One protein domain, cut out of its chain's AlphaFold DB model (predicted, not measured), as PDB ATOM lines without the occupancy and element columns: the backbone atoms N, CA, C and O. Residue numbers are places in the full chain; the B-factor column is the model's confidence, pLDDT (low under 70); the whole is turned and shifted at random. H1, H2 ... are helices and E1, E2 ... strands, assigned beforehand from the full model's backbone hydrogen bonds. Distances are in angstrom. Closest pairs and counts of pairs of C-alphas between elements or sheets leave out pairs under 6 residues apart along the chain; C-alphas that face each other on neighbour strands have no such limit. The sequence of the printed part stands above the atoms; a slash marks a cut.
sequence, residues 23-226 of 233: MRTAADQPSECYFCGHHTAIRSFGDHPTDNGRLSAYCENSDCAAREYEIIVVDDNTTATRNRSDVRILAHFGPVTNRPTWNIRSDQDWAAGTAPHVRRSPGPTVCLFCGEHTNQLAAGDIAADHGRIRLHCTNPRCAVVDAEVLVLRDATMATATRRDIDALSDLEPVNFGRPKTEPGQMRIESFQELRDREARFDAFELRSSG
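This is residues 23 to 226 of the 233 residues of an uncharacterized protein of Mycobacteroides chelonae (UniProt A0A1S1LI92). There is little regular structure: an antiparallel sheet, E1 E2 E3 E6 E5 E4, curls like part of a barrel, with H2 across E3 and E6 and H5 beside H2. Of 204 printed residues, under half are in the named elements, six strands and seven helices, mixed in class. The whole is compact, radius of gyration of the C-alphas 16.9 A, spans 47 by 41 by 33 A.

Look for E1, residues 39 to 43, E2, 54 to 59, and E3, 68 to 75, a meander of successive antiparallel neighbours; E4, 133 to 137, E5, 148 to 153, and E6, 162 to 169, make another. Between E3 and E6, N 70 and O 166 are within hydrogen-bond range, 2.8 A. H2, 85 to 93, touches H5, 179 to 185, closest at C-alphas 93 and 180, 5.6 A; in both, every O i to N i+4 pair is within range.

Find E1's first C-alpha at (182.833, 134.489, 173.413); H7, 219 to 225, ends at (169.643, 157.457, 152.280).

The printed part has no cut; pLDDT is under 70 at residues 27 to 28 and 102 to 103.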
ATOM      1  N   MET A  23     179.216 147.661 171.627       94.31
ATOM      2  CA  MET A  23     180.318 146.912 171.014       94.31
ATOM      3  C   MET A  23     181.466 147.804 170.510       94.31
ATOM      4  O   MET A  23     182.617 147.379 170.503       94.31
ATOM      5  N   ARG A  24     181.191 149.059 170.130       93.81
ATOM      6  CA  ARG A  24     182.233 150.018 169.716       93.81
ATOM      7  C   ARG A  24     182.959 150.669 170.891       93.81
ATOM      8  O   ARG A  24     184.049 151.201 170.700       93.81
ATOM      9  N   THR A  25     182.353 150.662 172.077       89.12
ATOM     10  CA  THR A  25     182.919 151.237 173.311       89.12
ATOM     11  C   THR A  25     183.601 150.198 174.198       89.12
ATOM     12  O   THR A  25     184.482 150.542 174.980       89.12
ATOM     13  N   ALA A  26     183.218 148.928 174.067       76.62
ATOM     14  CA  ALA A  26     183.736 147.805 174.840       76.62
ATOM     15  C   ALA A  26     185.073 147.292 174.281       76.62
ATOM     16  O   ALA A  26     185.191 146.107 173.982       76.62
ATOM     17  N   ALA A  27     186.041 148.200 174.092       57.28
ATOM     18  CA  ALA A  27     187.326 147.928 173.448       57.28
ATOM     19  C   ALA A  27     187.897 146.555 173.855       57.28
ATOM     20  O   ALA A  27     188.111 146.283 175.036       57.28
ATOM     21  N   ASP A  28     188.081 145.704 172.844       62.62
ATOM     22  CA  ASP A  28     188.770 144.412 172.875       62.62
ATOM     23  C   ASP A  28     188.195 143.316 173.784       62.62
ATOM     24  O   ASP A  28     188.858 142.303 173.997       62.62
ATOM     25  N   GLN A  29     186.968 143.454 174.298       84.00
ATOM     26  CA  GLN A  29     186.306 142.345 174.990       84.00
ATOM     27  C   GLN A  29     185.488 141.505 174.005       84.00
ATOM     28  O   GLN A  29     184.502 142.004 173.453       84.00
ATOM     29  N   PRO A  30     185.848 140.223 173.800       92.88
ATOM     30  CA  PRO A  30     185.034 139.328 173.002       92.88
ATOM     31  C   PRO A  30     183.635 139.180 173.597       92.88
ATOM     32  O   PRO A  30     183.451 139.000 174.801       92.88
ATOM     33  N   SER A  31     182.642 139.225 172.723       94.06
ATOM     34  CA  SER A  31     181.241 138.969 173.034       94.06
ATOM     35  C   SER A  31     180.810 137.612 172.476       94.06
ATOM     36  O   SER A  31     181.536 136.976 171.707       94.06
ATOM     37  N   GLU A  32     179.638 137.141 172.886       95.62
ATOM     38  CA  GLU A  32     179.050 135.910 172.363       95.62
ATOM     39  C   GLU A  32     178.754 136.045 170.858       95.62
ATOM     40  O   GLU A  32     178.043 136.950 170.420       95.62
ATOM     41  N   CYS A  33     179.293 135.137 170.044       96.94
ATOM     42  CA  CYS A  33     178.982 135.064 168.622       96.94
ATOM     43  C   CYS A  33     177.617 134.403 168.408       96.94
ATOM     44  O   CYS A  33     177.422 133.247 168.776       96.94
ATOM     45  N   TYR A  34     176.712 135.070 167.691       97.50
ATOM     46  CA  TYR A  34     175.367 134.544 167.418       97.50
ATOM     47  C   TYR A  34     175.334 133.207 166.652       97.50
ATOM     48  O   TYR A  34     174.338 132.483 166.700       97.50
ATOM     49  N   PHE A  35     176.417 132.860 165.950       96.31
ATOM     50  CA  PHE A  35     176.501 131.661 165.116       96.31
ATOM     51  C   PHE A  35     177.057 130.448 165.858       96.31
ATOM     52  O   PHE A  35     176.437 129.388 165.809       96.31
ATOM     53  N   CYS A  36     178.174 130.584 166.576       95.75
ATOM     54  CA  CYS A  36     178.782 129.464 167.306       95.75
ATOM     55  C   CYS A  36     178.499 129.471 168.817       95.75
ATOM     56  O   CYS A  36     178.562 128.416 169.436       95.75
ATOM     57  N   GLY A  37     178.139 130.614 169.408       95.69
ATOM     58  CA  GLY A  37     177.893 130.773 170.848       95.69
ATOM     59  C   GLY A  37     179.152 130.995 171.691       95.69
ATOM     60  O   GLY A  37     179.059 131.210 172.896       95.69
ATOM     61  N   HIS A  38     180.341 130.962 171.087       96.19
ATOM     62  CA  HIS A  38     181.587 131.244 171.798       96.19
ATOM     63  C   HIS A  38     181.777 132.747 172.012       96.19
ATOM     64  O   HIS A  38     181.360 133.564 171.189       96.19
ATOM     65  N   HIS A  39     182.450 133.109 173.106       95.94
ATOM     66  CA  HIS A  39     182.833 134.489 173.413       95.94
ATOM     67  C   HIS A  39     184.064 134.889 172.590       95.94
ATOM     68  O   HIS A  39     185.174 134.974 173.104       95.94
ATOM     69  N   THR A  40     183.870 135.037 171.283       96.00
ATOM     70  CA  THR A  40     184.927 135.283 170.285       96.00
ATOM     71  C   THR A  40     184.520 136.337 169.259       96.00
ATOM     72  O   THR A  40     185.194 136.507 168.246       96.00
ATOM     73  N   ALA A  41     183.381 137.006 169.459       95.75
ATOM     74  CA  ALA A  41     182.916 138.067 168.582       95.75
ATOM     75  C   ALA A  41     183.535 139.409 168.975       95.75
ATOM     76  O   ALA A  41     183.246 139.941 170.049       95.75
ATOM     77  N   ILE A  42     184.334 139.974 168.078       95.38
ATOM     78  CA  ILE A  42     184.959 141.292 168.203       95.38
ATOM     79  C   ILE A  42     184.419 142.235 167.129       95.38
ATOM     80  O   ILE A  42     183.795 141.798 166.159       95.38
ATOM     81  N   ARG A  43     184.652 143.541 167.276       95.50
ATOM     82  CA  ARG A  43     184.328 144.514 166.222       95.50
ATOM     83  C   ARG A  43     185.114 144.169 164.955       95.50
ATOM     84  O   ARG A  43     186.330 144.005 165.022       95.50
ATOM     85  N   SER A  44     184.434 144.077 163.813       93.88
ATOM     86  CA  SER A  44     185.127 143.869 162.541       93.88
ATOM     87  C   SER A  44     185.965 145.098 162.181       93.88
ATOM     88  O   SER A  44     185.585 146.231 162.472       93.88
ATOM     89  N   PHE A  45     187.084 144.879 161.491       89.31
ATOM     90  CA  PHE A  45     187.880 145.959 160.908       89.31
ATOM     91  C   PHE A  45     187.070 146.801 159.906       89.31
ATOM     92  O   PHE A  45     187.307 147.998 159.790       89.31
ATOM     93  N   GLY A  46     186.096 146.189 159.221       86.69
ATOM     94  CA  GLY A  46     185.200 146.869 158.279       86.69
ATOM     95  C   GLY A  46     184.032 147.631 158.923       86.69
ATOM     96  O   GLY A  46     183.206 148.183 158.199       86.69
ATOM     97  N   ASP A  47     183.923 147.657 160.258       92.75
ATOM     98  CA  ASP A  47     182.847 148.382 160.943       92.75
ATOM     99  C   ASP A  47     182.960 149.898 160.721       92.75
ATOM    100  O   ASP A  47     184.010 150.502 160.942       92.75
ATOM    101  N   HIS A  48     181.851 150.529 160.327       91.69
ATOM    102  CA  HIS A  48     181.828 151.962 160.046       91.69
ATOM    103  C   HIS A  48     181.492 152.755 161.318       91.69
ATOM    104  O   HIS A  48     180.352 152.701 161.786       91.69
ATOM    105  N   PRO A  49     182.422 153.544 161.884       90.25
ATOM    106  CA  PRO A  49     182.282 154.077 163.242       90.25
ATOM    107  C   PRO A  49     181.095 155.033 163.418       90.25
ATOM    108  O   PRO A  49     180.550 155.133 164.518       90.25
ATOM    109  N   THR A  50     180.681 155.721 162.351       90.75
ATOM    110  CA  THR A  50     179.569 156.686 162.375       90.75
ATOM    111  C   THR A  50     178.200 156.059 162.114       90.75
ATOM    112  O   THR A  50     177.184 156.697 162.389       90.75
ATOM    113  N   ASP A  51     178.133 154.814 161.630       94.75
ATOM    114  CA  ASP A  51     176.850 154.174 161.348       94.75
ATOM    115  C   ASP A  51     176.277 153.549 162.616       94.75
ATOM    116  O   ASP A  51     176.526 152.396 162.943       94.75
ATOM    117  N   ASN A  52     175.525 154.319 163.392       95.19
ATOM    118  CA  ASN A  52     174.975 153.832 164.659       95.19
ATOM    119  C   ASN A  52     173.765 152.899 164.485       95.19
ATOM    120  O   ASN A  52     173.284 152.362 165.475       95.19
ATOM    121  N   GLY A  53     173.261 152.698 163.261       96.19
ATOM    122  CA  GLY A  53     172.167 151.761 162.968       96.19
ATOM    123  C   GLY A  53     172.636 150.384 162.495       96.19
ATOM    124  O   GLY A  53     171.815 149.476 162.380       96.19
ATOM    125  N   ARG A  54     173.934 150.216 162.231       96.62
ATOM    126  CA  ARG A  54     174.529 148.991 161.689       96.62
ATOM    127  C   ARG A  54     175.903 148.755 162.296       96.62
ATOM    128  O   ARG A  54     176.689 149.685 162.412       96.62
ATOM    129  N   LEU A  55     176.189 147.516 162.669       95.56
ATOM    130  CA  LEU A  55     177.467 147.091 163.240       95.56
ATOM    131  C   LEU A  55     178.036 145.935 162.443       95.56
ATOM    132  O   LEU A  55     177.294 145.010 162.122       95.56
ATOM    133  N   SER A  56     179.343 145.939 162.217       95.38
ATOM    134  CA  SER A  56     180.054 144.789 161.656       95.38
ATOM    135  C   SER A  56     180.862 144.089 162.750       95.38
ATOM    136  O   SER A  56     181.634 144.711 163.485       95.38
ATOM    137  N   ALA A  57     180.693 142.777 162.864       96.00
ATOM    138  CA  ALA A  57     181.340 141.930 163.855       96.00
ATOM    139  C   ALA A  57     182.124 140.802 163.173       96.00
ATOM    140  O   ALA A  57     181.737 140.290 162.121       96.00
ATOM    141  N   TYR A  58     183.231 140.413 163.794       95.44
ATOM    142  CA  TYR A  58     184.106 139.338 163.350       95.44
ATOM    143  C   TYR A  58     184.187 138.250 164.422       95.44
ATOM    144  O   TYR A  58     184.355 138.559 165.599       95.44
ATOM    145  N   CYS A  59     184.060 136.978 164.037       95.56
ATOM    146  CA  CYS A  59     184.261 135.849 164.942       95.56
ATOM    147  C   CYS A  59     185.680 135.292 164.802       95.56
ATOM    148  O   CYS A  59     186.061 134.787 163.743       95.56
ATOM    149  N   GLU A  60     186.438 135.328 165.896       95.06
ATOM    150  CA  GLU A  60     187.813 134.821 165.948       95.06
ATOM    151  C   GLU A  60     187.905 133.301 166.129       95.06
ATOM    152  O   GLU A  60     188.980 132.732 165.956       95.06
ATOM    153  N   ASN A  61     186.793 132.621 166.430       94.44
ATOM    154  CA  ASN A  61     186.787 131.167 166.560       94.44
ATOM    155  C   ASN A  61     187.127 130.507 165.209       94.44
ATOM    156  O   ASN A  61     186.393 130.655 164.225       94.44
ATOM    157  N   SER A  62     188.226 129.752 165.154       91.62
ATOM    158  CA  SER A  62     188.663 129.010 163.965       91.62
ATOM    159  C   SER A  62     187.613 128.021 163.463       91.62
ATOM    160  O   SER A  62     187.505 127.850 162.246       91.62
ATOM    161  N   ASP A  63     186.803 127.476 164.367       92.12
ATOM    162  CA  ASP A  63     185.814 126.427 164.100       92.12
ATOM    163  C   ASP A  63     184.409 126.988 163.828       92.12
ATOM    164  O   ASP A  63     183.465 126.253 163.532       92.12
ATOM    165  N   CYS A  64     184.276 128.318 163.841       93.19
ATOM    166  CA  CYS A  64     183.100 129.017 163.351       93.19
ATOM    167  C   CYS A  64     183.330 129.497 161.917       93.19
ATOM    168  O   CYS A  64     184.158 130.374 161.652       93.19
ATOM    169  N   ALA A  65     182.551 128.964 160.976       91.31
ATOM    170  CA  ALA A  65     182.603 129.427 159.597       91.31
ATOM    171  C   ALA A  65     182.127 130.881 159.459       91.31
ATOM    172  O   ALA A  65     182.608 131.554 158.559       91.31
ATOM    173  N   ALA A  66     181.253 131.392 160.340       89.88
ATOM    174  CA  ALA A  66     180.755 132.771 160.309       89.88
ATOM    175  C   ALA A  66     181.864 133.750 160.725       89.88
ATOM    176  O   ALA A  66     181.954 134.168 161.877       89.88
ATOM    177  N   ARG A  67     182.733 134.086 159.769       90.50
ATOM    178  CA  ARG A  67     183.894 134.958 159.952       90.50
ATOM    179  C   ARG A  67     183.462 136.388 160.189       90.50
ATOM    180  O   ARG A  67     183.869 136.975 161.175       90.50
ATOM    181  N   GLU A  68     182.648 136.931 159.296       94.06
ATOM    182  CA  GLU A  68     182.168 138.307 159.381       94.06
ATOM    183  C   GLU A  68     180.659 138.333 159.194       94.06
ATOM    184  O   GLU A  68     180.111 137.640 158.328       94.06
ATOM    185  N   TYR A  69     179.996 139.116 160.029       95.94
ATOM    186  CA  TYR A  69     178.558 139.296 160.004       95.94
ATOM    187  C   TYR A  69     178.199 140.709 160.438       95.94
ATOM    188  O   TYR A  69     178.945 141.375 161.152       95.94
ATOM    189  N   GLU A  70     177.035 141.162 160.006       96.69
ATOM    190  CA  GLU A  70     176.518 142.477 160.337       96.69
ATOM    191  C   GLU A  70     175.240 142.384 161.132       96.69
ATOM    192  O   GLU A  70     174.478 141.436 160.992       96.69
ATOM    193  N   ILE A  71     175.009 143.393 161.958       97.69
ATOM    194  CA  ILE A  71     173.803 143.555 162.742       97.69
ATOM    195  C   ILE A  71     173.194 144.891 162.347       97.69
ATOM    196  O   ILE A  71     173.788 145.937 162.607       97.69
ATOM    197  N   ILE A  72     172.019 144.858 161.728       98.06
ATOM    198  CA  ILE A  72     171.315 146.036 161.216       98.06
ATOM    199  C   ILE A  72     170.041 146.223 162.036       98.06
ATOM    200  O   ILE A  72     169.207 145.320 162.099       98.06
ATOM    201  N   VAL A  73     169.877 147.387 162.670       98.31
ATOM    202  CA  VAL A  73     168.627 147.747 163.354       98.31
ATOM    203  C   VAL A  73     167.555 147.953 162.293       98.31
ATOM    204  O   VAL A  73     167.652 148.871 161.483       98.31
ATOM    205  N   VAL A  74     166.526 147.107 162.303       97.69
ATOM    206  CA  VAL A  74     165.413 147.180 161.340       97.69
ATOM    207  C   VAL A  74     164.149 147.769 161.948       97.69
ATOM    208  O   VAL A  74     163.300 148.279 161.218       97.69
ATOM    209  N   ASP A  75     164.036 147.747 163.276       97.38
ATOM    210  CA  ASP A  75     162.984 148.451 163.988       97.38
ATOM    211  C   ASP A  75     163.509 149.074 165.282       97.38
ATOM    212  O   ASP A  75     164.166 148.434 166.100       97.38
ATOM    213  N   ASP A  76     163.186 150.347 165.454       96.31
ATOM    214  CA  ASP A  76     163.375 151.126 166.675       96.31
ATOM    215  C   ASP A  76     162.157 152.031 166.943       96.31
ATOM    216  O   ASP A  76     162.263 153.113 167.528       96.31
ATOM    217  N   ASN A  77     160.990 151.596 166.450       95.50
ATOM    218  CA  ASN A  77     159.707 152.291 166.446       95.50
ATOM    219  C   ASN A  77     159.658 153.583 165.624       95.50
ATOM    220  O   ASN A  77     158.765 154.408 165.826       95.50
ATOM    221  N   THR A  78     160.554 153.781 164.652       95.69
ATOM    222  CA  THR A  78     160.516 155.004 163.843       95.69
ATOM    223  C   THR A  78     160.614 154.814 162.347       95.69
ATOM    224  O   THR A  78     161.155 153.848 161.817       95.69
ATOM    225  N   THR A  79     160.114 155.832 161.657       95.50
ATOM    226  CA  THR A  79     160.153 155.918 160.204       95.50
ATOM    227  C   THR A  79     161.561 156.175 159.673       95.50
ATOM    228  O   THR A  79     161.864 155.721 158.581       95.50
ATOM    229  N   ALA A  80     162.447 156.833 160.432       94.88
ATOM    230  CA  ALA A  80     163.819 157.078 159.973       94.88
ATOM    231  C   ALA A  80     164.578 155.762 159.746       94.88
ATOM    232  O   ALA A  80     165.190 155.590 158.702       94.88
ATOM    233  N   THR A  81     164.468 154.815 160.681       96.50
ATOM    234  CA  THR A  81     165.089 153.487 160.560       96.50
ATOM    235  C   THR A  81     164.458 152.681 159.434       96.50
ATOM    236  O   THR A  81     165.173 152.166 158.582       96.50
ATOM    237  N   ARG A  82     163.122 152.672 159.334       95.50
ATOM    238  CA  ARG A  82     162.412 152.014 158.221       95.50
ATOM    239  C   ARG A  82     162.764 152.579 156.840       95.50
ATOM    240  O   ARG A  82     162.654 151.861 155.852       95.50
ATOM    241  N   ASN A  83     163.170 153.847 156.768       95.94
ATOM    242  CA  ASN A  83     163.535 154.511 155.519       95.94
ATOM    243  C   ASN A  83     165.008 154.337 155.132       95.94
ATOM    244  O   ASN A  83     165.354 154.715 154.011       95.94
ATOM    245  N   ARG A  84     165.855 153.766 156.003       97.06
ATOM    246  CA  ARG A  84     167.252 153.490 155.653       97.06
ATOM    247  C   ARG A  84     167.342 152.548 154.459       97.06
ATOM    248  O   ARG A  84     166.537 151.626 154.320       97.06
ATOM    249  N   SER A  85     168.324 152.767 153.596       97.12
ATOM    250  CA  SER A  85     168.476 152.010 152.353       97.12
ATOM    251  C   SER A  85     168.816 150.548 152.612       97.12
ATOM    252  O   SER A  85     168.220 149.669 151.991       97.12
ATOM    253  N   ASP A  86     169.673 150.272 153.595       96.56
ATOM    254  CA  ASP A  86     169.970 148.907 154.035       96.56
ATOM    255  C   ASP A  86     168.736 148.183 154.606       96.56
ATOM    256  O   ASP A  86     168.439 147.055 154.213       96.56
ATOM    257  N   VAL A  87     167.936 148.846 155.444       97.25
ATOM    258  CA  VAL A  87     166.677 148.293 155.980       97.25
ATOM    259  C   VAL A  87     165.667 148.010 154.865       97.25
ATOM    260  O   VAL A  87     165.013 146.964 154.858       97.25
ATOM    261  N   ARG A  88     165.562 148.900 153.874       97.06
ATOM    262  CA  ARG A  88     164.687 148.715 152.708       97.06
ATOM    263  C   ARG A  88     165.125 147.536 151.834       97.06
ATOM    264  O   ARG A  88     164.260 146.815 151.339       97.06
ATOM    265  N   ILE A  89     166.430 147.296 151.685       96.06
ATOM    266  CA  ILE A  89     166.989 146.095 151.032       96.06
ATOM    267  C   ILE A  89     166.578 144.825 151.769       96.06
ATOM    268  O   ILE A  89     166.049 143.898 151.149       96.06
ATOM    269  N   LEU A  90     166.735 144.803 153.092       95.31
ATOM    270  CA  LEU A  90     166.358 143.648 153.906       95.31
ATOM    271  C   LEU A  90     164.859 143.343 153.859       95.31
ATOM    272  O   LEU A  90     164.477 142.168 153.915       95.31
ATOM    273  N   ALA A  91     164.024 144.379 153.758       94.75
ATOM    274  CA  ALA A  91     162.581 144.248 153.589       94.75
ATOM    275  C   ALA A  91     162.196 143.752 152.184       94.75
ATOM    276  O   ALA A  91     161.250 142.980 152.057       94.75
ATOM    277  N   HIS A  92     162.927 144.162 151.141       95.25
ATOM    278  CA  HIS A  92     162.642 143.783 149.754       95.25
ATOM    279  C   HIS A  92     162.978 142.316 149.450       95.25
ATOM    280  O   HIS A  92     162.157 141.608 148.869       95.25
ATOM    281  N   PHE A  93     164.167 141.839 149.837       91.69
ATOM    282  CA  PHE A  93     164.632 140.499 149.446       91.69
ATOM    283  C   PHE A  93     164.195 139.365 150.376       91.69
ATOM    284  O   PHE A  93     164.288 138.203 149.979       91.69
ATOM    285  N   GLY A  94     163.682 139.686 151.567       85.88
ATOM    286  CA  GLY A  94     163.225 138.702 152.547       85.88
ATOM    287  C   GLY A  94     164.289 137.660 152.948       85.88
ATOM    288  O   GLY A  94     165.461 137.782 152.591       85.88
ATOM    289  N   PRO A  95     163.910 136.649 153.746       86.25
ATOM    290  CA  PRO A  95     164.811 135.569 154.156       86.25
ATOM    291  C   PRO A  95     165.087 134.557 153.033       86.25
ATOM    292  O   PRO A  95     164.202 134.212 152.247       86.25
ATOM    293  N   VAL A  96     166.309 134.028 152.989       84.88
ATOM    294  CA  VAL A  96     166.786 133.036 152.018       84.88
ATOM    295  C   VAL A  96     166.797 131.650 152.660       84.88
ATOM    296  O   VAL A  96     167.662 131.327 153.467       84.88
ATOM    297  N   THR A  97     165.851 130.793 152.276       81.50
ATOM    298  CA  THR A  97     165.679 129.456 152.879       81.50
ATOM    299  C   THR A  97     166.428 128.336 152.157       81.50
ATOM    300  O   THR A  97     166.569 127.242 152.696       81.50
ATOM    301  N   ASN A  98     166.927 128.590 150.945       76.38
ATOM    302  CA  ASN A  98     167.714 127.622 150.185       76.38
ATOM    303  C   ASN A  98     169.206 127.937 150.319       76.38
ATOM    304  O   ASN A  98     169.778 128.642 149.486       76.38
ATOM    305  N   ARG A  99     169.826 127.436 151.391       76.06
ATOM    306  CA  ARG A  99     171.272 127.544 151.609       76.06
ATOM    307  C   ARG A  99     171.892 126.148 151.661       76.06
ATOM    308  O   ARG A  99     171.589 125.404 152.593       76.06
ATOM    309  N   PRO A 100     172.766 125.784 150.706       75.56
ATOM    310  CA  PRO A 100     173.430 124.491 150.741       75.56
ATOM    311  C   PRO A 100     174.314 124.379 151.986       75.56
ATOM    312  O   PRO A 100     175.035 125.314 152.339       75.56
ATOM    313  N   THR A 101     174.266 123.220 152.635       75.81
ATOM    314  CA  THR A 101     175.209 122.844 153.690       75.81
ATOM    315  C   THR A 101     176.550 122.503 153.060       75.81
ATOM    316  O   THR A 101     176.614 121.621 152.200       75.81
ATOM    317  N   TRP A 102     177.622 123.163 153.489       68.19
ATOM    318  CA  TRP A 102     178.968 122.932 152.960       68.19
ATOM    319  C   TRP A 102     179.910 122.402 154.034       68.19
ATOM    320  O   TRP A 102     179.992 122.986 155.110       68.19
ATOM    321  N   ASN A 103     180.664 121.346 153.698       61.97
ATOM    322  CA  ASN A 103     181.851 120.884 154.429       61.97
ATOM    323  C   ASN A 103     181.691 120.842 155.960       61.97
ATOM    324  O   ASN A 103     182.578 121.314 156.672       61.97
ATOM    325  N   ILE A 104     180.581 120.276 156.452       70.25
ATOM    326  CA  ILE A 104     180.361 120.091 157.890       70.25
ATOM    327  C   ILE A 104     181.422 119.115 158.396       70.25
ATOM    328  O   ILE A 104     181.374 117.921 158.094       70.25
ATOM    329  N   ARG A 105     182.393 119.628 159.147       73.31
ATOM    330  CA  ARG A 105     183.322 118.786 159.900       73.31
ATOM    331  C   ARG A 105     182.717 118.482 161.263       73.31
ATOM    332  O   ARG A 105     181.942 119.273 161.792       73.31
ATOM    333  N   SER A 106     183.064 117.332 161.834       70.12
ATOM    334  CA  SER A 106     182.557 116.921 163.149       70.12
ATOM    335  C   SER A 106     183.008 117.833 164.294       70.12
ATOM    336  O   SER A 106     182.419 117.776 165.366       70.12
ATOM    337  N   ASP A 107     184.051 118.634 164.075       72.50
ATOM    338  CA  ASP A 107     184.658 119.572 165.022       72.50
ATOM    339  C   ASP A 107     184.248 121.039 164.792       72.50
ATOM    340  O   ASP A 107     184.731 121.916 165.496       72.50
ATOM    341  N   GLN A 108     183.359 121.334 163.836       82.31
ATOM    342  CA  GLN A 108     182.910 122.707 163.593       82.31
ATOM    343  C   GLN A 108     181.810 123.139 164.567       82.31
ATOM    344  O   GLN A 108     180.715 122.569 164.581       82.31
ATOM    345  N   ASP A 109     182.049 124.237 165.286       88.56
ATOM    346  CA  ASP A 109     181.051 124.843 166.172       88.56
ATOM    347  C   ASP A 109     179.885 125.463 165.384       88.56
ATOM    348  O   ASP A 109     178.730 125.414 165.823       88.56
ATOM    349  N   TRP A 110     180.156 126.013 164.194       92.38
ATOM    350  CA  TRP A 110     179.120 126.400 163.232       92.38
ATOM    351  C   TRP A 110     179.609 126.312 161.785       92.38
ATOM    352  O   TRP A 110     180.695 126.793 161.454       92.38
ATOM    353  N   ALA A 111     178.760 125.776 160.906       90.19
ATOM    354  CA  ALA A 111     179.025 125.629 159.478       90.19
ATOM    355  C   ALA A 111     177.961 126.328 158.621       90.19
ATOM    356  O   ALA A 111     176.777 126.375 158.972       90.19
ATOM    357  N   ALA A 112     178.373 126.810 157.448       88.12
ATOM    358  CA  ALA A 112     177.475 127.395 156.461       88.12
ATOM    359  C   ALA A 112     176.311 126.453 156.121       88.12
ATOM    360  O   ALA A 112     176.510 125.278 155.804       88.12
ATOM    361  N   GLY A 113     175.087 126.981 156.171       87.25
ATOM    362  CA  GLY A 113     173.885 126.190 155.912       87.25
ATOM    363  C   GLY A 113     173.423 125.337 157.096       87.25
ATOM    364  O   GLY A 113     172.496 124.556 156.916       87.25
ATOM    365  N   THR A 114     173.987 125.503 158.298       90.81
ATOM    366  CA  THR A 114     173.487 124.880 159.540       90.81
ATOM    367  C   THR A 114     172.879 125.909 160.492       90.81
ATOM    368  O   THR A 114     173.197 127.098 160.431       90.81
ATOM    369  N   ALA A 115     171.992 125.467 161.386       92.69
ATOM    370  CA  ALA A 115     171.315 126.366 162.313       92.69
ATOM    371  C   ALA A 115     172.318 127.076 163.261       92.69
ATOM    372  O   ALA A 115     173.137 126.398 163.889       92.69
ATOM    373  N   PRO A 116     172.257 128.416 163.392       94.81
ATOM    374  CA  PRO A 116     173.107 129.182 164.305       94.81
ATOM    375  C   PRO A 116     172.829 128.864 165.780       94.81
ATOM    376  O   PRO A 116     171.743 128.400 166.138       94.81
ATOM    377  N   HIS A 117     173.804 129.144 166.648       95.88
ATOM    378  CA  HIS A 117     173.748 128.893 168.089       95.88
ATOM    379  C   HIS A 117     172.471 129.431 168.725       95.88
ATOM    380  O   HIS A 117     171.767 128.672 169.381       95.88
ATOM    381  N   VAL A 118     172.110 130.683 168.436       95.81
ATOM    382  CA  VAL A 118     170.901 131.323 168.984       95.81
ATOM    383  C   VAL A 118     169.593 130.601 168.631       95.81
ATOM    384  O   VAL A 118     168.587 130.799 169.307       95.81
ATOM    385  N   ARG A 119     169.591 129.738 167.602       95.38
ATOM    386  CA  ARG A 119     168.466 128.843 167.272       95.38
ATOM    387  C   ARG A 119     168.578 127.457 167.903       95.38
ATOM    388  O   ARG A 119     167.551 126.857 168.203       95.38
ATOM    389  N   ARG A 120     169.793 126.932 168.089       93.75
ATOM    390  CA  ARG A 120     170.030 125.607 168.699       93.75
ATOM    391  C   ARG A 120     169.903 125.630 170.223       93.75
ATOM    392  O   ARG A 120     169.432 124.660 170.805       93.75
ATOM    393  N   SER A 121     170.290 126.742 170.835       89.88
ATOM    394  CA  SER A 121     170.294 126.973 172.278       89.88
ATOM    395  C   SER A 121     169.479 128.231 172.586       89.88
ATOM    396  O   SER A 121     170.053 129.285 172.856       89.88
ATOM    397  N   PRO A 122     168.138 128.165 172.485       78.75
ATOM    398  CA  PRO A 122     167.290 129.334 172.656       78.75
ATOM    399  C   PRO A 122     167.380 129.865 174.093       78.75
ATOM    400  O   PRO A 122     167.023 129.187 175.056       78.75
ATOM    401  N   GLY A 123     167.840 131.104 174.216       88.00
ATOM    402  CA  GLY A 123     167.974 131.852 175.461       88.00
ATOM    403  C   GLY A 123     168.375 133.301 175.164       88.00
ATOM    404  O   GLY A 123     168.677 133.620 174.010       88.00
ATOM    405  N   PRO A 124     168.348 134.203 176.160       92.62
ATOM    406  CA  PRO A 124     168.811 135.570 175.966       92.62
ATOM    407  C   PRO A 124     170.301 135.605 175.604       92.62
ATOM    408  O   PRO A 124     171.143 135.143 176.371       92.62
ATOM    409  N   THR A 125     170.623 136.194 174.458       95.06
ATOM    410  CA  THR A 125     171.992 136.467 174.004       95.06
ATOM    411  C   THR A 125     172.300 137.963 174.128       95.06
ATOM    412  O   THR A 125     171.407 138.793 174.356       95.06
ATOM    413  N   VAL A 126     173.570 138.332 174.006       95.56
ATOM    414  CA  VAL A 126     174.016 139.727 174.096       95.56
ATOM    415  C   VAL A 126     173.374 140.586 173.002       95.56
ATOM    416  O   VAL A 126     173.311 140.210 171.836       95.56
ATOM    417  N   CYS A 127     172.897 141.776 173.352       96.75
ATOM    418  CA  CYS A 127     172.550 142.810 172.384       96.75
ATOM    419  C   CYS A 127     173.783 143.671 172.117       96.75
ATOM    420  O   CYS A 127     174.193 144.421 172.995       96.75
ATOM    421  N   LEU A 128     174.368 143.628 170.917       96.31
ATOM    422  CA  LEU A 128     175.606 144.379 170.624       96.31
ATOM    423  C   LEU A 128     175.423 145.913 170.618       96.31
ATOM    424  O   LEU A 128     176.406 146.657 170.634       96.31
ATOM    425  N   PHE A 129     174.174 146.393 170.679       97.12
ATOM    426  CA  PHE A 129     173.842 147.812 170.824       97.12
ATOM    427  C   PHE A 129     173.846 148.286 172.277       97.12
ATOM    428  O   PHE A 129     174.523 149.265 172.580       97.12
ATOM    429  N   CYS A 130     173.132 147.613 173.189       96.25
ATOM    430  CA  CYS A 130     173.100 148.015 174.603       96.25
ATOM    431  C   CYS A 130     174.092 147.260 175.500       96.25
ATOM    432  O   CYS A 130     174.407 147.733 176.586       96.25
ATOM    433  N   GLY A 131     174.605 146.114 175.058       94.88
ATOM    434  CA  GLY A 131     175.558 145.279 175.788       94.88
ATOM    435  C   GLY A 131     174.954 144.392 176.874       94.88
ATOM    436  O   GLY A 131     175.701 143.930 177.728       94.88
ATOM    437  N   GLU A 132     173.633 144.198 176.890       95.06
ATOM    438  CA  GLU A 132     172.922 143.357 177.871       95.06
ATOM    439  C   GLU A 132     172.458 142.044 177.223       95.06
ATOM    440  O   GLU A 132     172.069 142.048 176.050       95.06
ATOM    441  N   HIS A 133     172.417 140.943 177.982       95.31
ATOM    442  CA  HIS A 133     171.875 139.644 177.539       95.31
ATOM    443  C   HIS A 133     170.344 139.680 177.456       95.31
ATOM    444  O   HIS A 133     169.626 139.193 178.324       95.31
ATOM    445  N   THR A 134     169.844 140.356 176.427       96.19
ATOM    446  CA  THR A 134     168.428 140.720 176.263       96.19
ATOM    447  C   THR A 134     167.924 140.493 174.844       96.19
ATOM    448  O   THR A 134     166.742 140.695 174.585       96.19
ATOM    449  N   ASN A 135     168.788 140.069 173.919       96.44
ATOM    450  CA  ASN A 135     168.356 139.674 172.587       96.44
ATOM    451  C   ASN A 135     167.784 138.256 172.632       96.44
ATOM    452  O   ASN A 135     168.388 137.349 173.194       96.44
ATOM    453  N   GLN A 136     166.635 138.058 172.008       96.88
ATOM    454  CA  GLN A 136     165.996 136.760 171.804       96.88
ATOM    455  C   GLN A 136     165.635 136.620 170.324       96.88
ATOM    456  O   GLN A 136     165.644 137.613 169.602       96.88
ATOM    457  N   LEU A 137     165.297 135.419 169.853       97.50
ATOM    458  CA  LEU A 137     164.730 135.275 168.508       97.50
ATOM    459  C   LEU A 137     163.427 136.079 168.413       97.50
ATOM    460  O   LEU A 137     162.540 135.940 169.257       97.50
ATOM    461  N   ALA A 138     163.315 136.923 167.390       96.75
ATOM    462  CA  ALA A 138     162.090 137.663 167.136       96.75
ATOM    463  C   ALA A 138     160.974 136.709 166.687       96.75
ATOM    464  O   ALA A 138     161.229 135.688 166.049       96.75
ATOM    465  N   ALA A 139     159.714 137.076 166.938       94.31
ATOM    466  CA  ALA A 139     158.562 136.263 166.534       94.31
ATOM    467  C   ALA A 139     158.486 136.012 165.012       94.31
ATOM    468  O   ALA A 139     157.889 135.029 164.582       94.31
ATOM    469  N   GLY A 140     159.081 136.899 164.206       92.38
ATOM    470  CA  GLY A 140     159.171 136.783 162.749       92.38
ATOM    471  C   GLY A 140     160.476 136.177 162.220       92.38
ATOM    472  O   GLY A 140     160.725 136.287 161.022       92.38
ATOM    473  N   ASP A 141     161.335 135.602 163.070       95.94
ATOM    474  CA  ASP A 141     162.546 134.909 162.611       95.94
ATOM    475  C   ASP A 141     162.191 133.685 161.750       95.94
ATOM    476  O   ASP A 141     161.299 132.900 162.080       95.94
ATOM    477  N   ILE A 142     162.909 133.503 160.638       95.25
ATOM    478  CA  ILE A 142     162.713 132.362 159.740       95.25
ATOM    479  C   ILE A 142     163.802 131.329 159.999       95.25
ATOM    480  O   ILE A 142     164.924 131.450 159.511       95.25
ATOM    481  N   ALA A 143     163.440 130.263 160.716       93.06
ATOM    482  CA  ALA A 143     164.373 129.226 161.161       93.06
ATOM    483  C   ALA A 143     165.231 128.622 160.031       93.06
ATOM    484  O   ALA A 143     166.397 128.299 160.263       93.06
ATOM    485  N   ALA A 144     164.673 128.520 158.818       91.62
ATOM    486  CA  ALA A 144     165.337 127.961 157.643       91.62
ATOM    487  C   ALA A 144     166.390 128.885 156.995       91.62
ATOM    488  O   ALA A 144     167.218 128.399 156.227       91.62
ATOM    489  N   ASP A 145     166.404 130.195 157.282       92.62
ATOM    490  CA  ASP A 145     167.470 131.078 156.791       92.62
ATOM    491  C   ASP A 145     168.667 131.025 157.737       92.62
ATOM    492  O   ASP A 145     168.801 131.811 158.669       92.62
ATOM    493  N   HIS A 146     169.561 130.072 157.518       92.19
ATOM    494  CA  HIS A 146     170.743 129.871 158.360       92.19
ATOM    495  C   HIS A 146     171.783 131.001 158.276       92.19
ATOM    496  O   HIS A 146     172.776 130.976 158.996       92.19
ATOM    497  N   GLY A 147     171.585 131.979 157.391       92.00
ATOM    498  CA  GLY A 147     172.483 133.107 157.195       92.00
ATOM    499  C   GLY A 147     171.979 134.446 157.692       92.00
ATOM    500  O   GLY A 147     172.727 135.418 157.593       92.00
ATOM    501  N   ARG A 148     170.722 134.520 158.114       95.06
ATOM    502  CA  ARG A 148     170.070 135.732 158.591       95.06
ATOM    503  C   ARG A 148     169.228 135.387 159.804       95.06
ATOM    504  O   ARG A 148     168.412 134.472 159.741       95.06
ATOM    505  N   ILE A 149     169.437 136.101 160.898       96.56
ATOM    506  CA  ILE A 149     168.732 135.885 162.160       96.56
ATOM    507  C   ILE A 149     168.019 137.173 162.524       96.56
ATOM    508  O   ILE A 149     168.664 138.216 162.622       96.56
ATOM    509  N   ARG A 150     166.722 137.094 162.808       97.69
ATOM    510  CA  ARG A 150     165.997 138.229 163.370       97.69
ATOM    511  C   ARG A 150     165.982 138.133 164.889       97.69
ATOM    512  O   ARG A 150     165.443 137.184 165.456       97.69
ATOM    513  N   LEU A 151     166.568 139.126 165.548       97.94
ATOM    514  CA  LEU A 151     166.629 139.231 167.001       97.94
ATOM    515  C   LEU A 151     165.735 140.366 167.497       97.94
ATOM    516  O   LEU A 151     165.678 141.423 166.877       97.94
ATOM    517  N   HIS A 152     165.084 140.148 168.634       98.06
ATOM    518  CA  HIS A 152     164.302 141.128 169.372       98.06
ATOM    519  C   HIS A 152     165.000 141.463 170.693       98.06
ATOM    520  O   HIS A 152     165.336 140.551 171.453       98.06
ATOM    521  N   CYS A 153     165.210 142.746 170.987       97.50
ATOM    522  CA  CYS A 153     165.808 143.176 172.250       97.50
ATOM    523  C   CYS A 153     164.719 143.460 173.289       97.50
ATOM    524  O   CYS A 153     163.920 144.379 173.143       97.50
ATOM    525  N   THR A 154     164.722 142.713 174.393       96.81
ATOM    526  CA  THR A 154     163.741 142.876 175.476       96.81
ATOM    527  C   THR A 154     164.142 143.940 176.502       96.81
ATOM    528  O   THR A 154     163.453 144.105 177.509       96.81
ATOM    529  N   ASN A 155     165.267 144.640 176.311       95.88
ATOM    530  CA  ASN A 155     165.707 145.700 177.216       95.88
ATOM    531  C   ASN A 155     164.859 146.966 176.989       95.88
ATOM    532  O   ASN A 155     165.063 147.643 175.981       95.88
ATOM    533  N   PRO A 156     164.005 147.391 177.941       94.19
ATOM    534  CA  PRO A 156     163.150 148.569 177.759       94.19
ATOM    535  C   PRO A 156     163.932 149.891 177.673       94.19
ATOM    536  O   PRO A 156     163.359 150.937 177.377       94.19
ATOM    537  N   ARG A 157     165.237 149.875 177.971       94.88
ATOM    538  CA  ARG A 157     166.139 151.033 177.882       94.88
ATOM    539  C   ARG A 157     167.009 151.008 176.619       94.88
ATOM    540  O   ARG A 157     167.835 151.904 176.435       94.88
ATOM    541  N   CYS A 158     166.854 149.991 175.776       96.62
ATOM    542  CA  CYS A 158     167.459 149.907 174.456       96.62
ATOM    543  C   CYS A 158     166.424 150.333 173.412       96.62
ATOM    544  O   CYS A 158     165.300 149.847 173.419       96.62
ATOM    545  N   ALA A 159     166.791 151.248 172.518       97.00
ATOM    546  CA  ALA A 159     165.907 151.671 171.435       97.00
ATOM    547  C   ALA A 159     165.773 150.618 170.322       97.00
ATOM    548  O   ALA A 159     164.844 150.717 169.530       97.00
ATOM    549  N   VAL A 160     166.675 149.632 170.252       97.19
ATOM    550  CA  VAL A 160     166.537 148.507 169.318       97.19
ATOM    551  C   VAL A 160     165.299 147.712 169.712       97.19
ATOM    552  O   VAL A 160     165.244 147.189 170.820       97.19
ATOM    553  N   VAL A 161     164.328 147.619 168.809       96.88
ATOM    554  CA  VAL A 161     163.212 146.675 168.918       96.88
ATOM    555  C   VAL A 161     163.646 145.384 168.249       96.88
ATOM    556  O   VAL A 161     163.876 144.393 168.934       96.88
ATOM    557  N   ASP A 162     163.870 145.442 166.935       98.12
ATOM    558  CA  ASP A 162     164.321 144.311 166.136       98.12
ATOM    559  C   ASP A 162     165.608 144.652 165.379       98.12
ATOM    560  O   ASP A 162     165.777 145.751 164.835       98.12
ATOM    561  N   ALA A 163     166.496 143.668 165.288       98.19
ATOM    562  CA  ALA A 163     167.697 143.712 164.470       98.19
ATOM    563  C   ALA A 163     167.821 142.447 163.615       98.19
ATOM    564  O   ALA A 163     167.430 141.356 164.026       98.19
ATOM    565  N   GLU A 164     168.396 142.597 162.428       98.12
ATOM    566  CA  GLU A 164     168.746 141.493 161.538       98.12
ATOM    567  C   GLU A 164     170.254 141.261 161.613       98.12
ATOM    568  O   GLU A 164     171.041 142.182 161.400       98.12
ATOM    569  N   VAL A 165     170.654 140.032 161.923       97.56
ATOM    570  CA  VAL A 165     172.045 139.579 161.908       97.56
ATOM    571  C   VAL A 165     172.286 138.840 160.600       97.56
ATOM    572  O   VAL A 165     171.670 137.801 160.390       97.56
ATOM    573  N   LEU A 166     173.181 139.318 159.739       95.88
ATOM    574  CA  LEU A 166     173.479 138.723 158.435       95.88
ATOM    575  C   LEU A 166     174.928 138.261 158.356       95.88
ATOM    576  O   LEU A 166     175.841 139.056 158.546       95.88
ATOM    577  N   VAL A 167     175.159 136.995 158.010       94.19
ATOM    578  CA  VAL A 167     176.510 136.535 157.658       94.19
ATOM    579  C   VAL A 167     176.924 137.171 156.340       94.19
ATOM    580  O   VAL A 167     176.221 136.999 155.345       94.19
ATOM    581  N   LEU A 168     178.081 137.835 156.329       91.62
ATOM    582  CA  LEU A 168     178.708 138.386 155.127       91.62
ATOM    583  C   LEU A 168     179.804 137.477 154.573       91.62
ATOM    584  O   LEU A 168     179.987 137.379 153.362       91.62
ATOM    585  N   ARG A 169     180.534 136.790 155.458       88.38
ATOM    586  CA  ARG A 169     181.634 135.905 155.074       88.38
ATOM    587  C   ARG A 169     181.599 134.618 155.875       88.38
ATOM    588  O   ARG A 169     181.781 134.637 157.088       88.38
ATOM    589  N   ASP A 170     181.431 133.502 155.172       84.31
ATOM    590  CA  ASP A 170     181.329 132.163 155.760       84.31
ATOM    591  C   ASP A 170     182.291 131.126 155.153       84.31
ATOM    592  O   ASP A 170     182.066 129.923 155.267       84.31
ATOM    593  N   ALA A 171     183.325 131.591 154.442       75.62
ATOM    594  CA  ALA A 171     184.219 130.765 153.622       75.62
ATOM    595  C   ALA A 171     183.522 129.985 152.483       75.62
ATOM    596  O   ALA A 171     184.134 129.097 151.887       75.62
ATOM    597  N   THR A 172     182.277 130.334 152.135       80.25
ATOM    598  CA  THR A 172     181.586 129.815 150.952       80.25
ATOM    599  C   THR A 172     181.247 130.941 149.981       80.25
ATOM    600  O   THR A 172     181.057 132.095 150.363       80.25
ATOM    601  N   MET A 173     181.118 130.601 148.698       77.56
ATOM    602  CA  MET A 173     180.591 131.538 147.700       77.56
ATOM    603  C   MET A 173     179.075 131.741 147.832       77.56
ATOM    604  O   MET A 173     178.543 132.701 147.286       77.56
ATOM    605  N   ALA A 174     178.373 130.866 148.565       79.25
ATOM    606  CA  ALA A 174     176.916 130.897 148.673       79.25
ATOM    607  C   ALA A 174     176.399 132.126 149.433       79.25
ATOM    608  O   ALA A 174     175.266 132.537 149.211       79.25
ATOM    609  N   THR A 175     177.207 132.724 150.317       83.81
ATOM    610  CA  THR A 175     176.842 133.988 150.976       83.81
ATOM    611  C   THR A 175     176.875 135.156 149.997       83.81
ATOM    612  O   THR A 175     175.927 135.935 149.954       83.81
ATOM    613  N   ALA A 176     177.925 135.241 149.177       76.56
ATOM    614  CA  ALA A 176     178.108 136.326 148.214       76.56
ATOM    615  C   ALA A 176     177.061 136.312 147.088       76.56
ATOM    616  O   ALA A 176     176.790 137.346 146.493       76.56
ATOM    617  N   THR A 177     176.451 135.159 146.796       79.25
ATOM    618  CA  THR A 177     175.406 135.039 145.769       79.25
ATOM    619  C   THR A 177     173.993 135.307 146.288       79.25
ATOM    620  O   THR A 177     173.033 135.234 145.516       79.25
ATOM    621  N   ARG A 178     173.817 135.609 147.583       87.19
ATOM    622  CA  ARG A 178     172.498 135.982 148.103       87.19
ATOM    623  C   ARG A 178     172.129 137.379 147.617       87.19
ATOM    624  O   ARG A 178     172.927 138.304 147.712       87.19
ATOM    625  N   ARG A 179     170.886 137.545 147.162       90.06
ATOM    626  CA  ARG A 179     170.405 138.825 146.616       90.06
ATOM    627  C   ARG A 179     170.378 139.957 147.644       90.06
ATOM    628  O   ARG A 179     170.624 141.097 147.279       90.06
ATOM    629  N   ASP A 180     170.097 139.648 148.911       91.62
ATOM    630  CA  ASP A 180     170.164 140.627 149.999       91.62
ATOM    631  C   ASP A 180     171.607 141.090 150.250       91.62
ATOM    632  O   ASP A 180     171.848 142.289 150.338       91.62
ATOM    633  N   ILE A 181     172.569 140.165 150.284       91.81
ATOM    634  CA  ILE A 181     173.998 140.478 150.442       91.81
ATOM    635  C   ILE A 181     174.552 141.241 149.235       91.81
ATOM    636  O   ILE A 181     175.233 142.245 149.424       91.81
ATOM    637  N   ASP A 182     174.237 140.815 148.010       89.38
ATOM    638  CA  ASP A 182     174.662 141.502 146.784       89.38
ATOM    639  C   ASP A 182     174.132 142.945 146.748       89.38
ATOM    640  O   ASP A 182     174.903 143.883 146.548       89.38
ATOM    641  N   ALA A 183     172.851 143.151 147.065       91.25
ATOM    642  CA  ALA A 183     172.263 144.485 147.123       91.25
ATOM    643  C   ALA A 183     172.833 145.351 148.259       91.25
ATOM    644  O   ALA A 183     173.028 146.550 148.068       91.25
ATOM    645  N   LEU A 184     173.118 144.778 149.434       92.69
ATOM    646  CA  LEU A 184     173.813 145.501 150.505       92.69
ATOM    647  C   LEU A 184     175.232 145.891 150.078       92.69
ATOM    648  O   LEU A 184     175.672 146.994 150.389       92.69
ATOM    649  N   SER A 185     175.925 145.022 149.337       90.12
ATOM    650  CA  SER A 185     177.276 145.292 148.841       90.12
ATOM    651  C   SER A 185     177.322 146.445 147.839       90.12
ATOM    652  O   SER A 185     178.343 147.127 147.759       90.12
ATOM    653  N   ASP A 186     176.221 146.717 147.132       90.31
ATOM    654  CA  ASP A 186     176.095 147.866 146.227       90.31
ATOM    655  C   ASP A 186     176.039 149.209 146.975       90.31
ATOM    656  O   ASP A 186     176.276 150.251 146.367       90.31
ATOM    657  N   LEU A 187     175.771 149.199 148.288       90.88
ATOM    658  CA  LEU A 187     175.833 150.387 149.149       90.88
ATOM    659  C   LEU A 187     177.243 150.669 149.696       90.88
ATOM    660  O   LEU A 187     177.421 151.626 150.449       90.88
ATOM    661  N   GLU A 188     178.247 149.873 149.324       89.75
ATOM    662  CA  GLU A 188     179.644 150.161 149.651       89.75
ATOM    663  C   GLU A 188     180.241 151.158 148.646       89.75
ATOM    664  O   GLU A 188     180.079 150.961 147.438       89.75
ATOM    665  N   PRO A 189     180.999 152.184 149.083       87.69
ATOM    666  CA  PRO A 189     181.561 153.205 148.191       87.69
ATOM    667  C   PRO A 189     182.323 152.643 146.983       87.69
ATOM    668  O   PRO A 189     182.184 153.133 145.864       87.69
ATOM    669  N   VAL A 190     183.090 151.569 147.184       85.56
ATOM    670  CA  VAL A 190     183.868 150.905 146.122       85.56
ATOM    671  C   VAL A 190     183.001 150.210 145.064       85.56
ATOM    672  O   VAL A 190     183.436 150.039 143.923       85.56
ATOM    673  N   ASN A 191     181.769 149.841 145.412       84.81
ATOM    674  CA  ASN A 191     180.822 149.150 144.535       84.81
ATOM    675  C   ASN A 191     179.720 150.077 144.017       84.81
ATOM    676  O   ASN A 191     179.121 149.794 142.983       84.81
ATOM    677  N   PHE A 192     179.456 151.196 144.684       84.19
ATOM    678  CA  PHE A 192     178.354 152.069 144.315       84.19
ATOM    679  C   PHE A 192     178.510 152.625 142.890       84.19
ATOM    680  O   PHE A 192     179.600 153.022 142.448       84.19
ATOM    681  N   GLY A 193     177.408 152.589 142.133       79.81
ATOM    682  CA  GLY A 193     177.360 152.989 140.722       79.81
ATOM    683  C   GLY A 193     178.252 152.147 139.801       79.81
ATOM    684  O   GLY A 193     178.593 152.575 138.697       79.81
ATOM    685  N   ARG A 194     178.719 150.976 140.252       81.69
ATOM    686  CA  ARG A 194     179.469 150.033 139.423       81.69
ATOM    687  C   ARG A 194     178.494 149.249 138.543       81.69
ATOM    688  O   ARG A 194     177.619 148.576 139.079       81.69
ATOM    689  N   PRO A 195     178.669 149.250 137.210       78.50
ATOM    690  CA  PRO A 195     177.937 148.328 136.353       78.50
ATOM    691  C   PRO A 195     178.240 146.887 136.773       78.50
ATOM    692  O   PRO A 195     179.414 146.520 136.920       78.50
ATOM    693  N   LYS A 196     177.199 146.070 136.962       78.44
ATOM    694  CA  LYS A 196     177.369 144.631 137.190       78.44
ATOM    695  C   LYS A 196     178.015 144.027 135.940       78.44
ATOM    696  O   LYS A 196     177.562 144.264 134.823       78.44
ATOM    697  N   THR A 197     179.105 143.290 136.120       75.75
ATOM    698  CA  THR A 197     179.768 142.576 135.022       75.75
ATOM    699  C   THR A 197     178.956 141.351 134.636       75.75
ATOM    700  O   THR A 197     178.502 140.617 135.516       75.75
ATOM    701  N   GLU A 198     178.822 141.094 133.336       76.69
ATOM    702  CA  GLU A 198     178.231 139.843 132.860       76.69
ATOM    703  C   GLU A 198     179.081 138.636 133.299       76.69
ATOM    704  O   GLU A 198     180.304 138.766 133.467       76.69
ATOM    705  N   PRO A 199     178.481 137.441 133.465       73.38
ATOM    706  CA  PRO A 199     179.232 136.226 133.756       73.38
ATOM    707  C   PRO A 199     180.388 136.023 132.763       73.38
ATOM    708  O   PRO A 199     180.185 135.961 131.554       73.38
ATOM    709  N   GLY A 200     181.618 135.919 133.274       73.19
ATOM    710  CA  GLY A 200     182.827 135.733 132.460       73.19
ATOM    711  C   GLY A 200     183.525 137.021 132.007       73.19
ATOM    712  O   GLY A 200     184.630 136.941 131.470       73.19
ATOM    713  N   GLN A 201     182.958 138.206 132.264       76.75
ATOM    714  CA  GLN A 201     183.667 139.468 132.058       76.75
ATOM    715  C   GLN A 201     184.551 139.806 133.262       76.75
ATOM    716  O   GLN A 201     184.073 139.965 134.384       76.75
ATOM    717  N   MET A 202     185.853 139.976 133.018       70.19
ATOM    718  CA  MET A 202     186.765 140.584 133.987       70.19
ATOM    719  C   MET A 202     186.890 142.078 133.711       70.19
ATOM    720  O   MET A 202     187.263 142.486 132.612       70.19
ATOM    721  N   ARG A 203     186.628 142.892 134.735       75.19
ATOM    722  CA  ARG A 203     186.929 144.324 134.716       75.19
ATOM    723  C   ARG A 203     188.178 144.574 135.546       75.19
ATOM    724  O   ARG A 203     188.168 144.333 136.750       75.19
ATOM    725  N   ILE A 204     189.230 145.049 134.891       78.62
ATOM    726  CA  ILE A 204     190.450 145.490 135.562       78.62
ATOM    727  C   ILE A 204     190.269 146.971 135.873       78.62
ATOM    728  O   ILE A 204     190.135 147.780 134.960       78.62
ATOM    729  N   GLU A 205     190.235 147.308 137.157       80.25
ATOM    730  CA  GLU A 205     190.326 148.687 137.633       80.25
ATOM    731  C   GLU A 205     191.675 148.886 138.304       80.25
ATOM    732  O   GLU A 205     192.196 148.002 138.989       80.25
ATOM    733  N   SER A 206     192.237 150.066 138.111       87.19
ATOM    734  CA  SER A 206     193.414 150.497 138.838       87.19
ATOM    735  C   SER A 206     193.074 150.768 140.305       87.19
ATOM    736  O   SER A 206     191.969 151.180 140.661       87.19
ATOM    737  N   PHE A 207     194.073 150.608 141.172       85.94
ATOM    738  CA  PHE A 207     193.967 150.998 142.580       85.94
ATOM    739  C   PHE A 207     193.546 152.469 142.747       85.94
ATOM    740  O   PHE A 207     192.802 152.808 143.664       85.94
ATOM    741  N   GLN A 208     193.981 153.337 141.827       88.38
ATOM    742  CA  GLN A 208     193.630 154.752 141.832       88.38
ATOM    743  C   GLN A 208     192.132 154.976 141.590       88.38
ATOM    744  O   GLN A 208     191.514 155.733 142.330       88.38
ATOM    745  N   GLU A 209     191.531 154.287 140.616       85.50
ATOM    746  CA  GLU A 209     190.091 154.391 140.334       85.50
ATOM    747  C   GLU A 209     189.227 153.923 141.509       85.50
ATOM    748  O   GLU A 209     188.189 154.529 141.789       85.50
ATOM    749  N   LEU A 210     189.661 152.871 142.211       84.00
ATOM    750  CA  LEU A 210     188.989 152.380 143.415       84.00
ATOM    751  C   LEU A 210     189.048 153.421 144.537       84.00
ATOM    752  O   LEU A 210     188.010 153.780 145.090       84.00
ATOM    753  N   ARG A 211     190.238 153.970 144.806       86.25
ATOM    754  CA  ARG A 211     190.442 155.005 145.828       86.25
ATOM    755  C   ARG A 211     189.649 156.278 145.533       86.25
ATOM    756  O   ARG A 211     189.024 156.842 146.425       86.25
ATOM    757  N   ASP A 212     189.642 156.724 144.281       87.12
ATOM    758  CA  ASP A 212     188.926 157.936 143.872       87.12
ATOM    759  C   ASP A 212     187.408 157.746 143.927       87.12
ATOM    760  O   ASP A 212     186.653 158.708 144.056       87.12
ATOM    761  N   ARG A 213     186.919 156.509 143.806       84.75
ATOM    762  CA  ARG A 213     185.508 156.193 144.037       84.75
ATOM    763  C   ARG A 213     185.172 156.184 145.522       84.75
ATOM    764  O   ARG A 213     184.202 156.825 145.906       84.75
ATOM    765  N   GLU A 214     185.989 155.527 146.335       85.19
ATOM    766  CA  GLU A 214     185.828 155.504 147.790       85.19
ATOM    767  C   GLU A 214     185.818 156.921 148.382       85.19
ATOM    768  O   GLU A 214     184.981 157.236 149.216       85.19
ATOM    769  N   ALA A 215     186.655 157.825 147.866       87.12
ATOM    770  CA  ALA A 215     186.685 159.224 148.292       87.12
ATOM    771  C   ALA A 215     185.454 160.055 147.869       87.12
ATOM    772  O   ALA A 215     185.252 161.149 148.394       87.12
ATOM    773  N   ARG A 216     184.657 159.587 146.897       87.31
ATOM    774  CA  ARG A 216     183.490 160.319 146.369       87.31
ATOM    775  C   ARG A 216     182.196 160.036 147.116       87.31
ATOM    776  O   ARG A 216     181.288 160.858 147.034       87.31
ATOM    777  N   PHE A 217     182.092 158.890 147.778       87.94
ATOM    778  CA  PHE A 217     180.859 158.450 148.419       87.94
ATOM    779  C   PHE A 217     181.102 158.141 149.889       87.94
ATOM    780  O   PHE A 217     182.032 157.419 150.231       87.94
ATOM    781  N   ASP A 218     180.227 158.644 150.753       89.69
ATOM    782  CA  ASP A 218     180.223 158.282 152.163       89.69
ATOM    783  C   ASP A 218     179.390 157.008 152.369       89.69
ATOM    784  O   ASP A 218     178.220 156.937 151.982       89.69
ATOM    785  N   ALA A 219     179.992 155.976 152.969       88.25
ATOM    786  CA  ALA A 219     179.315 154.695 153.180       88.25
ATOM    787  C   ALA A 219     178.082 154.849 154.081       88.25
ATOM    788  O   ALA A 219     177.058 154.203 153.854       88.25
ATOM    789  N   PHE A 220     178.154 155.717 155.096       91.25
ATOM    790  CA  PHE A 220     177.015 155.977 155.966       91.25
ATOM    791  C   PHE A 220     175.872 156.652 155.198       91.25
ATOM    792  O   PHE A 220     174.732 156.210 155.327       91.25
ATOM    793  N   GLU A 221     176.142 157.652 154.362       92.19
ATOM    794  CA  GLU A 221     175.139 158.298 153.510       92.19
ATOM    795  C   GLU A 221     174.465 157.294 152.565       92.19
ATOM    796  O   GLU A 221     173.233 157.247 152.495       92.19
ATOM    797  N   LEU A 222     175.242 156.429 151.904       92.06
ATOM    798  CA  LEU A 222     174.704 155.389 151.024       92.06
ATOM    799  C   LEU A 222     173.786 154.416 151.774       92.06
ATOM    800  O   LEU A 222     172.675 154.136 151.321       92.06
ATOM    801  N   ARG A 223     174.208 153.944 152.951       93.94
ATOM    802  CA  ARG A 223     173.419 153.032 153.797       93.94
ATOM    803  C   ARG A 223     172.170 153.694 154.378       93.94
ATOM    804  O   ARG A 223     171.135 153.040 154.518       93.94
ATOM    805  N   SER A 224     172.249 154.986 154.688       92.69
ATOM    806  CA  SER A 224     171.177 155.748 155.338       92.69
ATOM    807  C   SER A 224     170.116 156.247 154.370       92.69
ATOM    808  O   SER A 224     168.934 156.228 154.700       92.69
ATOM    809  N   SER A 225     170.524 156.738 153.204       93.19
ATOM    810  CA  SER A 225     169.643 157.457 152.280       93.19
ATOM    811  C   SER A 225     169.988 157.265 150.805       93.19
ATOM    812  O   SER A 225     169.304 157.833 149.955       93.19
ATOM    813  N   GLY A 226     171.015 156.474 150.479       88.38
ATOM    814  CA  GLY A 226     171.393 156.191 149.097       88.38
ATOM    815  C   GLY A 226     170.271 155.506 148.307       88.38
ATOM    816  O   GLY A 226     169.392 154.860 148.887       88.38
TER     817      GLY A 226